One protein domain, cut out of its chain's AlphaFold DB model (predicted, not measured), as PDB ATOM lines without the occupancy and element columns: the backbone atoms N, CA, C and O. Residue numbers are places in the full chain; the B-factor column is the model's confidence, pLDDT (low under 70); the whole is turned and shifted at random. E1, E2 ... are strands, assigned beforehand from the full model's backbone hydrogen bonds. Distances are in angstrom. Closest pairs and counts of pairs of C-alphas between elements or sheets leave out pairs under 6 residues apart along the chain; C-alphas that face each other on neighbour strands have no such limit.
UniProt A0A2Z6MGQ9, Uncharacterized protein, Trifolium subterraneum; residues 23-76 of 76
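This is residues 23 to 76 of the 76 residues of an uncharacterized protein of Trifolium subterraneum (UniProt A0A2Z6MGQ9). A single twisted antiparallel sheet is built round a long, bent hairpin of E2 and E3, with short E1 along one edge and E4 along the other. After E4, the unnamed tail of residues 63 to 76 folds back past the E4 edge. The 54 printed residues include four named strands, E1 E2 E3 E4 along the chain and in the same order across the sheet, and no named helix; the class is all strand. The whole is only just compact, close to loose, with a radius of gyration of the C-alphas of 11.6 A and spans of 34 by 24 by 18 A.

E1, residues 26 to 28, begins at C-alpha 26 (27.959, 0.085, -44.262). E2, residues 31 to 40, is 24.6 A long and bends by 63 degrees at residue 35. E3, residues 44 to 53, is 27.0 A long and bends by 57 degrees at residue 47. E4, residues 58 to 62, is 13.3 A long and ends at C-alpha 62 (32.914, -14.887, -50.044).

The four strands form a meander, each the antiparallel neighbour of the one before. The hairpin E1 and E2 has N 26 and O 33 2.8 A apart, within hydrogen-bond range. In the hairpin E2 and E3, N 36 and O 48 are within range at 2.9 A. In the hairpin E3 and E4, N 49 and O 61 are within range at 2.8 A. The edge strands E1 and E4 are apart. The sheet is only just strongly twisted, its C-alphas lying up to 4.5 A off its best plane.

The farthest C-alphas, those of Gly 29 and Arg 42, are 34.8 A apart. The printed part has no cut, and its three links between strands are tight. Mean pLDDT of the printed part is 77.7; residues 65 to 76 are under 70.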
ATOM      1  N   ASN A  23      26.812  -5.078 -36.311       80.94
ATOM      2  CA  ASN A  23      28.238  -4.778 -36.366       80.94
ATOM      3  C   ASN A  23      28.801  -4.921 -37.792       80.94
ATOM      4  O   ASN A  23      28.495  -5.876 -38.502       80.94
ATOM      5  N   GLY A  24      29.683  -4.000 -38.195       83.75
ATOM      6  CA  GLY A  24      30.346  -4.056 -39.506       83.75
ATOM      7  C   GLY A  24      29.444  -3.701 -40.691       83.75
ATOM      8  O   GLY A  24      29.743  -4.089 -41.819       83.75
ATOM      9  N   VAL A  25      28.350  -2.977 -40.445       89.31
ATOM     10  CA  VAL A  25      27.426  -2.506 -41.479       89.31
ATOM     11  C   VAL A  25      27.902  -1.214 -42.145       89.31
ATOM     12  O   VAL A  25      28.417  -0.304 -41.493       89.31
ATOM     13  N   LYS A  26      27.701  -1.112 -43.460       89.31
ATOM     14  CA  LYS A  26      27.959   0.085 -44.262       89.31
ATOM     15  C   LYS A  26      26.741   0.414 -45.108       89.31
ATOM     16  O   LYS A  26      26.307  -0.397 -45.918       89.31
ATOM     17  N   LYS A  27      26.229   1.634 -44.968       86.31
ATOM     18  CA  LYS A  27      25.203   2.172 -45.864       86.31
ATOM     19  C   LYS A  27      25.877   2.900 -47.021       86.31
ATOM     20  O   LYS A  27      26.633   3.845 -46.805       86.31
ATOM     21  N   VAL A  28      25.586   2.469 -48.236       81.38
ATOM     22  CA  VAL A  28      25.950   3.138 -49.487       81.38
ATOM     23  C   VAL A  28      24.632   3.480 -50.174       81.38
ATOM     24  O   VAL A  28      23.686   2.719 -50.058       81.38
ATOM     25  N   GLY A  29      24.510   4.633 -50.835       83.00
ATOM     26  CA  GLY A  29      23.202   5.184 -51.238       83.00
ATOM     27  C   GLY A  29      22.216   4.196 -51.888       83.00
ATOM     28  O   GLY A  29      21.016   4.315 -51.671       83.00
ATOM     29  N   GLU A  30      22.714   3.203 -52.622       85.81
ATOM     30  CA  GLU A  30      21.906   2.204 -53.333       85.81
ATOM     31  C   GLU A  30      21.875   0.813 -52.662       85.81
ATOM     32  O   GLU A  30      21.097  -0.043 -53.087       85.81
ATOM     33  N   PHE A  31      22.693   0.561 -51.629       88.69
ATOM     34  CA  PHE A  31      22.759  -0.726 -50.929       88.69
ATOM     35  C   PHE A  31      23.304  -0.644 -49.496       88.69
ATOM     36  O   PHE A  31      24.121   0.206 -49.145       88.69
ATOM     37  N   VAL A  32      22.927  -1.611 -48.665       91.38
ATOM     38  CA  VAL A  32      23.571  -1.852 -47.369       91.38
ATOM     39  C   VAL A  32      24.482  -3.065 -47.472       91.38
ATOM     40  O   VAL A  32      24.054  -4.121 -47.922       91.38
ATOM     41  N   GLU A  33      25.738  -2.912 -47.065       91.50
ATOM     42  CA  GLU A  33      26.727  -3.985 -46.969       91.50
ATOM     43  C   GLU A  33      26.888  -4.405 -45.507       91.50
ATOM     44  O   GLU A  33      27.095  -3.560 -44.636       91.50
ATOM     45  N   VAL A  34      26.819  -5.705 -45.235       91.12
ATOM     46  CA  VAL A  34      27.065  -6.290 -43.912       91.12
ATOM     47  C   VAL A  34      28.127  -7.375 -44.009       91.12
ATOM     48  O   VAL A  34      28.173  -8.139 -44.975       91.12
ATOM     49  N   MET A  35      28.980  -7.464 -42.990       89.50
ATOM     50  CA  MET A  35      29.867  -8.614 -42.836       89.50
ATOM     51  C   MET A  35      29.060  -9.817 -42.350       89.50
ATOM     52  O   MET A  35      28.346  -9.730 -41.352       89.50
ATOM     53  N   CYS A  36      29.191 -10.948 -43.035       86.19
ATOM     54  CA  CYS A  36      28.522 -12.195 -42.683       86.19
ATOM     55  C   CYS A  36      29.521 -13.355 -42.610       86.19
ATOM     56  O   CYS A  36      30.595 -13.312 -43.209       86.19
ATOM     57  N   GLY A  37      29.167 -14.408 -41.875       84.38
ATOM     58  CA  GLY A  37      29.838 -15.700 -41.997       84.38
ATOM     59  C   GLY A  37      29.257 -16.462 -43.184       84.38
ATOM     60  O   GLY A  37      28.039 -16.582 -43.297       84.38
ATOM     61  N   CYS A  38      30.114 -16.961 -44.067       81.69
ATOM     62  CA  CYS A  38      29.737 -17.853 -45.154       81.69
ATOM     63  C   CYS A  38      30.294 -19.245 -44.858       81.69
ATOM     64  O   CYS A  38      31.508 -19.440 -44.869       81.69
ATOM     65  N   THR A  39      29.413 -20.213 -44.620       82.38
ATOM     66  CA  THR A  39      29.803 -21.615 -44.447       82.38
ATOM     67  C   THR A  39      29.760 -22.318 -45.796       82.38
ATOM     68  O   THR A  39      28.690 -22.524 -46.370       82.38
ATOM     69  N   SER A  40      30.920 -22.719 -46.307       72.19
ATOM     70  CA  SER A  40      31.016 -23.615 -47.455       72.19
ATOM     71  C   SER A  40      31.153 -25.055 -46.978       72.19
ATOM     72  O   SER A  40      31.993 -25.361 -46.134       72.19
ATOM     73  N   HIS A  41      30.398 -25.977 -47.577       74.19
ATOM     74  CA  HIS A  41      30.540 -27.405 -47.276       74.19
ATOM     75  C   HIS A  41      31.955 -27.927 -47.575       74.19
ATOM     76  O   HIS A  41      32.468 -28.795 -46.874       74.19
ATOM     77  N   ARG A  42      32.592 -27.393 -48.624       70.12
ATOM     78  CA  ARG A  42      33.911 -27.841 -49.084       70.12
ATOM     79  C   ARG A  42      35.063 -27.129 -48.379       70.12
ATOM     80  O   ARG A  42      36.121 -27.732 -48.216       70.12
ATOM     81  N   TYR A  43      34.875 -25.865 -48.004       70.25
ATOM     82  CA  TYR A  43      35.959 -24.996 -47.530       70.25
ATOM     83  C   TYR A  43      35.814 -24.547 -46.070       70.25
ATOM     84  O   TYR A  43      36.721 -23.908 -45.546       70.25
ATOM     85  N   GLY A  44      34.720 -24.918 -45.402       77.19
ATOM     86  CA  GLY A  44      34.423 -24.484 -44.041       77.19
ATOM     87  C   GLY A  44      33.927 -23.040 -43.986       77.19
ATOM     88  O   GLY A  44      33.414 -22.504 -44.970       77.19
ATOM     89  N   ASP A  45      34.051 -22.427 -42.815       82.19
ATOM     90  CA  ASP A  45      33.585 -21.069 -42.550       82.19
ATOM     91  C   ASP A  45      34.600 -20.014 -42.992       82.19
ATOM     92  O   ASP A  45      35.773 -20.044 -42.615       82.19
ATOM     93  N   ALA A  46      34.122 -19.038 -43.754       83.25
ATOM     94  CA  ALA A  46      34.892 -17.892 -44.200       83.25
ATOM     95  C   ALA A  46      34.111 -16.594 -43.981       83.25
ATOM     96  O   ALA A  46      32.892 -16.584 -43.804       83.25
ATOM     97  N   VAL A  47      34.829 -15.474 -43.994       84.75
ATOM     98  CA  VAL A  47      34.201 -14.154 -43.935       84.75
ATOM     99  C   VAL A  47      33.651 -13.808 -45.316       84.75
ATOM    100  O   VAL A  47      34.353 -13.902 -46.326       84.75
ATOM    101  N   GLY A  48      32.390 -13.395 -45.343       86.00
ATOM    102  CA  GLY A  48      31.712 -12.878 -46.518       86.00
ATOM    103  C   GLY A  48      31.149 -11.480 -46.299       86.00
ATOM    104  O   GLY A  48      31.132 -10.936 -45.191       86.00
ATOM    105  N   LYS A  49      30.698 -10.891 -47.400       88.69
ATOM    106  CA  LYS A  49      30.007  -9.603 -47.448       88.69
ATOM    107  C   LYS A  49      28.678  -9.816 -48.152       88.69
ATOM    108  O   LYS A  49      28.669 -10.305 -49.279       88.69
ATOM    109  N   LEU A  50      27.585  -9.444 -47.500       89.31
ATOM    110  CA  LEU A  50      26.249  -9.434 -48.088       89.31
ATOM    111  C   LEU A  50      25.870  -7.987 -48.401       89.31
ATOM    112  O   LEU A  50      25.874  -7.146 -47.504       89.31
ATOM    113  N   LYS A  51      25.527  -7.708 -49.658       91.06
ATOM    114  CA  LYS A  51      24.939  -6.443 -50.097       91.06
ATOM    115  C   LYS A  51      23.454  -6.626 -50.353       91.06
ATOM    116  O   LYS A  51      23.050  -7.561 -51.039       91.06
ATOM    117  N   ILE A  52      22.666  -5.704 -49.822       89.81
ATOM    118  CA  ILE A  52      21.216  -5.651 -49.968       89.81
ATOM    119  C   ILE A  52      20.892  -4.345 -50.685       89.81
ATOM    120  O   ILE A  52      21.086  -3.268 -50.122       89.81
ATOM    121  N   PHE A  53      20.458  -4.439 -51.937       89.62
ATOM    122  CA  PHE A  53      20.163  -3.288 -52.782       89.62
ATOM    123  C   PHE A  53      18.726  -2.804 -52.581       89.62
ATOM    124  O   PHE A  53      17.816  -3.595 -52.338       89.62
ATOM    125  N   VAL A  54      18.498  -1.502 -52.770       86.75
ATOM    126  CA  VAL A  54      17.169  -0.863 -52.633       86.75
ATOM    127  C   VAL A  54      16.097  -1.457 -53.555       86.75
ATOM    128  O   VAL A  54      14.908  -1.360 -53.271       86.75
ATOM    129  N   ASN A  55      16.509  -2.089 -54.653       85.75
ATOM    130  CA  ASN A  55      15.640  -2.781 -55.606       85.75
ATOM    131  C   ASN A  55      15.305  -4.230 -55.189       85.75
ATOM    132  O   ASN A  55      14.678  -4.951 -55.962       85.75
ATOM    133  N   GLY A  56      15.738  -4.662 -54.001       84.06
ATOM    134  CA  GLY A  56      15.517  -6.004 -53.463       84.06
ATOM    135  C   GLY A  56      16.537  -7.053 -53.909       84.06
ATOM    136  O   GLY A  56      16.421  -8.205 -53.503       84.06
ATOM    137  N   TYR A  57      17.539  -6.688 -54.716       87.50
ATOM    138  CA  TYR A  57      18.593  -7.623 -55.109       87.50
ATOM    139  C   TYR A  57      19.568  -7.871 -53.955       87.50
ATOM    140  O   TYR A  57      19.877  -6.972 -53.170       87.50
ATOM    141  N   LEU A  58      20.077  -9.099 -53.885       88.81
ATOM    142  CA  LEU A  58      21.045  -9.542 -52.887       88.81
ATOM    143  C   LEU A  58      22.313 -10.033 -53.594       88.81
ATOM    144  O   LEU A  58      22.234 -10.809 -54.543       88.81
ATOM    145  N   GLU A  59      23.481  -9.607 -53.115       88.06
ATOM    146  CA  GLU A  59      24.789 -10.070 -53.602       88.06
ATOM    147  C   GLU A  59      25.632 -10.549 -52.417       88.06
ATOM    148  O   GLU A  59      25.810  -9.811 -51.450       88.06
ATOM    149  N   ILE A  60      26.172 -11.770 -52.480       85.19
ATOM    150  CA  ILE A  60      27.049 -12.322 -51.438       85.19
ATOM    151  C   ILE A  60      28.429 -12.580 -52.014       85.19
ATOM    152  O   ILE A  60      28.599 -13.457 -52.843       85.19
ATOM    153  N   THR A  61      29.448 -11.900 -51.508       82.69
ATOM    154  CA  THR A  61      30.840 -12.199 -51.860       82.69
ATOM    155  C   THR A  61      31.508 -12.970 -50.723       82.69
ATOM    156  O   THR A  61      31.560 -12.460 -49.605       82.69
ATOM    157  N   CYS A  62      32.051 -14.165 -50.991       79.62
ATOM    158  CA  CYS A  62      32.914 -14.887 -50.044       79.62
ATOM    159  C   CYS A  62      34.387 -14.791 -50.452       79.62
ATOM    160  O   CYS A  62      34.725 -15.029 -51.609       79.62
ATOM    161  N   GLU A  63      35.279 -14.575 -49.482       71.88
ATOM    162  CA  GLU A  63      36.738 -14.653 -49.669       71.88
ATOM    163  C   GLU A  63      37.292 -16.012 -49.194       71.88
ATOM    164  O   GLU A  63      38.357 -16.108 -48.595       71.88
ATOM    165  N   CYS A  64      36.539 -17.086 -49.455       71.81
ATOM    166  CA  CYS A  64      36.841 -18.454 -49.036       71.81
ATOM    167  C   CYS A  64      38.199 -18.949 -49.601       71.81
ATOM    168  O   CYS A  64      38.955 -19.620 -48.904       71.81
ATOM    169  N   THR A  65      38.515 -18.605 -50.861       66.62
ATOM    170  CA  THR A  65      39.818 -18.786 -51.544       66.62
ATOM    171  C   THR A  65      39.918 -17.814 -52.738       66.62
ATOM    172  O   THR A  65      38.878 -17.364 -53.232       66.62
ATOM    173  N   PRO A  66      41.124 -17.484 -53.250       65.31
ATOM    174  CA  PRO A  66      41.252 -16.777 -54.526       65.31
ATOM    175  C   PRO A  66      40.627 -17.610 -55.658       65.31
ATOM    176  O   PRO A  66      41.112 -18.694 -55.967       65.31
ATOM    177  N   GLY A  67      39.549 -17.100 -56.264       61.47
ATOM    178  CA  GLY A  67      38.794 -17.794 -57.318       61.47
ATOM    179  C   GLY A  67      37.539 -18.540 -56.846       61.47
ATOM    180  O   GLY A  67      37.057 -19.410 -57.560       61.47
ATOM    181  N   CYS A  68      37.003 -18.236 -55.660       66.25
ATOM    182  CA  CYS A  68      35.724 -18.791 -55.217       66.25
ATOM    183  C   CYS A  68      34.553 -18.250 -56.069       66.25
ATOM    184  O   CYS A  68      34.226 -17.069 -55.983       66.25
ATOM    185  N   GLU A  69      33.916 -19.113 -56.868       63.03
ATOM    186  CA  GLU A  69      32.778 -18.767 -57.747       63.03
ATOM    187  C   GLU A  69      31.401 -19.016 -57.101       63.03
ATOM    188  O   GLU A  69      30.368 -18.705 -57.685       63.03
ATOM    189  N   GLU A  70      31.368 -19.522 -55.866       62.72
ATOM    190  CA  GLU A  70      30.134 -19.872 -55.137       62.72
ATOM    191  C   GLU A  70      29.286 -18.638 -54.730       62.72
ATOM    192  O   GLU A  70      28.217 -18.773 -54.140       62.72
ATOM    193  N   GLY A  71      29.756 -17.417 -55.014       55.62
ATOM    194  CA  GLY A  71      29.220 -16.152 -54.501       55.62
ATOM    195  C   GLY A  71      28.225 -15.406 -55.396       55.62
ATOM    196  O   GLY A  71      28.243 -14.181 -55.398       55.62
ATOM    197  N   LEU A  72      27.385 -16.068 -56.199       52.41
ATOM    198  CA  LEU A  72      26.535 -15.321 -57.151       52.41
ATOM    199  C   LEU A  72      25.066 -15.738 -57.271       52.41
ATOM    200  O   LEU A  72      24.389 -15.238 -58.165       52.41
ATOM    201  N   PHE A  73      24.509 -16.574 -56.387       47.12
ATOM    202  CA  PHE A  73      23.093 -16.937 -56.548       47.12
ATOM    203  C   PHE A  73      22.326 -17.159 -55.241       47.12
ATOM    204  O   PHE A  73      22.150 -18.282 -54.778       47.12
ATOM    205  N   LEU A  74      21.789 -16.073 -54.682       44.84
ATOM    206  CA  LEU A  74      20.566 -16.127 -53.877       44.84
ATOM    207  C   LEU A  74      19.525 -15.206 -54.517       44.84
ATOM    208  O   LEU A  74      19.310 -14.080 -54.084       44.84
ATOM    209  N   SER A  75      18.885 -15.694 -55.579       41.31
ATOM    210  CA  SER A  75      17.525 -15.267 -55.914       41.31
ATOM    211  C   SER A  75      16.586 -16.093 -55.034       41.31
ATOM    212  O   SER A  75      16.291 -17.236 -55.383       41.31
ATOM    213  N   LEU A  76      16.230 -15.576 -53.853       39.09
ATOM    214  CA  LEU A  76      15.173 -16.165 -53.023       39.09
ATOM    215  C   LEU A  76      13.803 -15.691 -53.514       39.09
ATOM    216  O   LEU A  76      13.660 -14.464 -53.712       39.09
TER     217      LEU A  76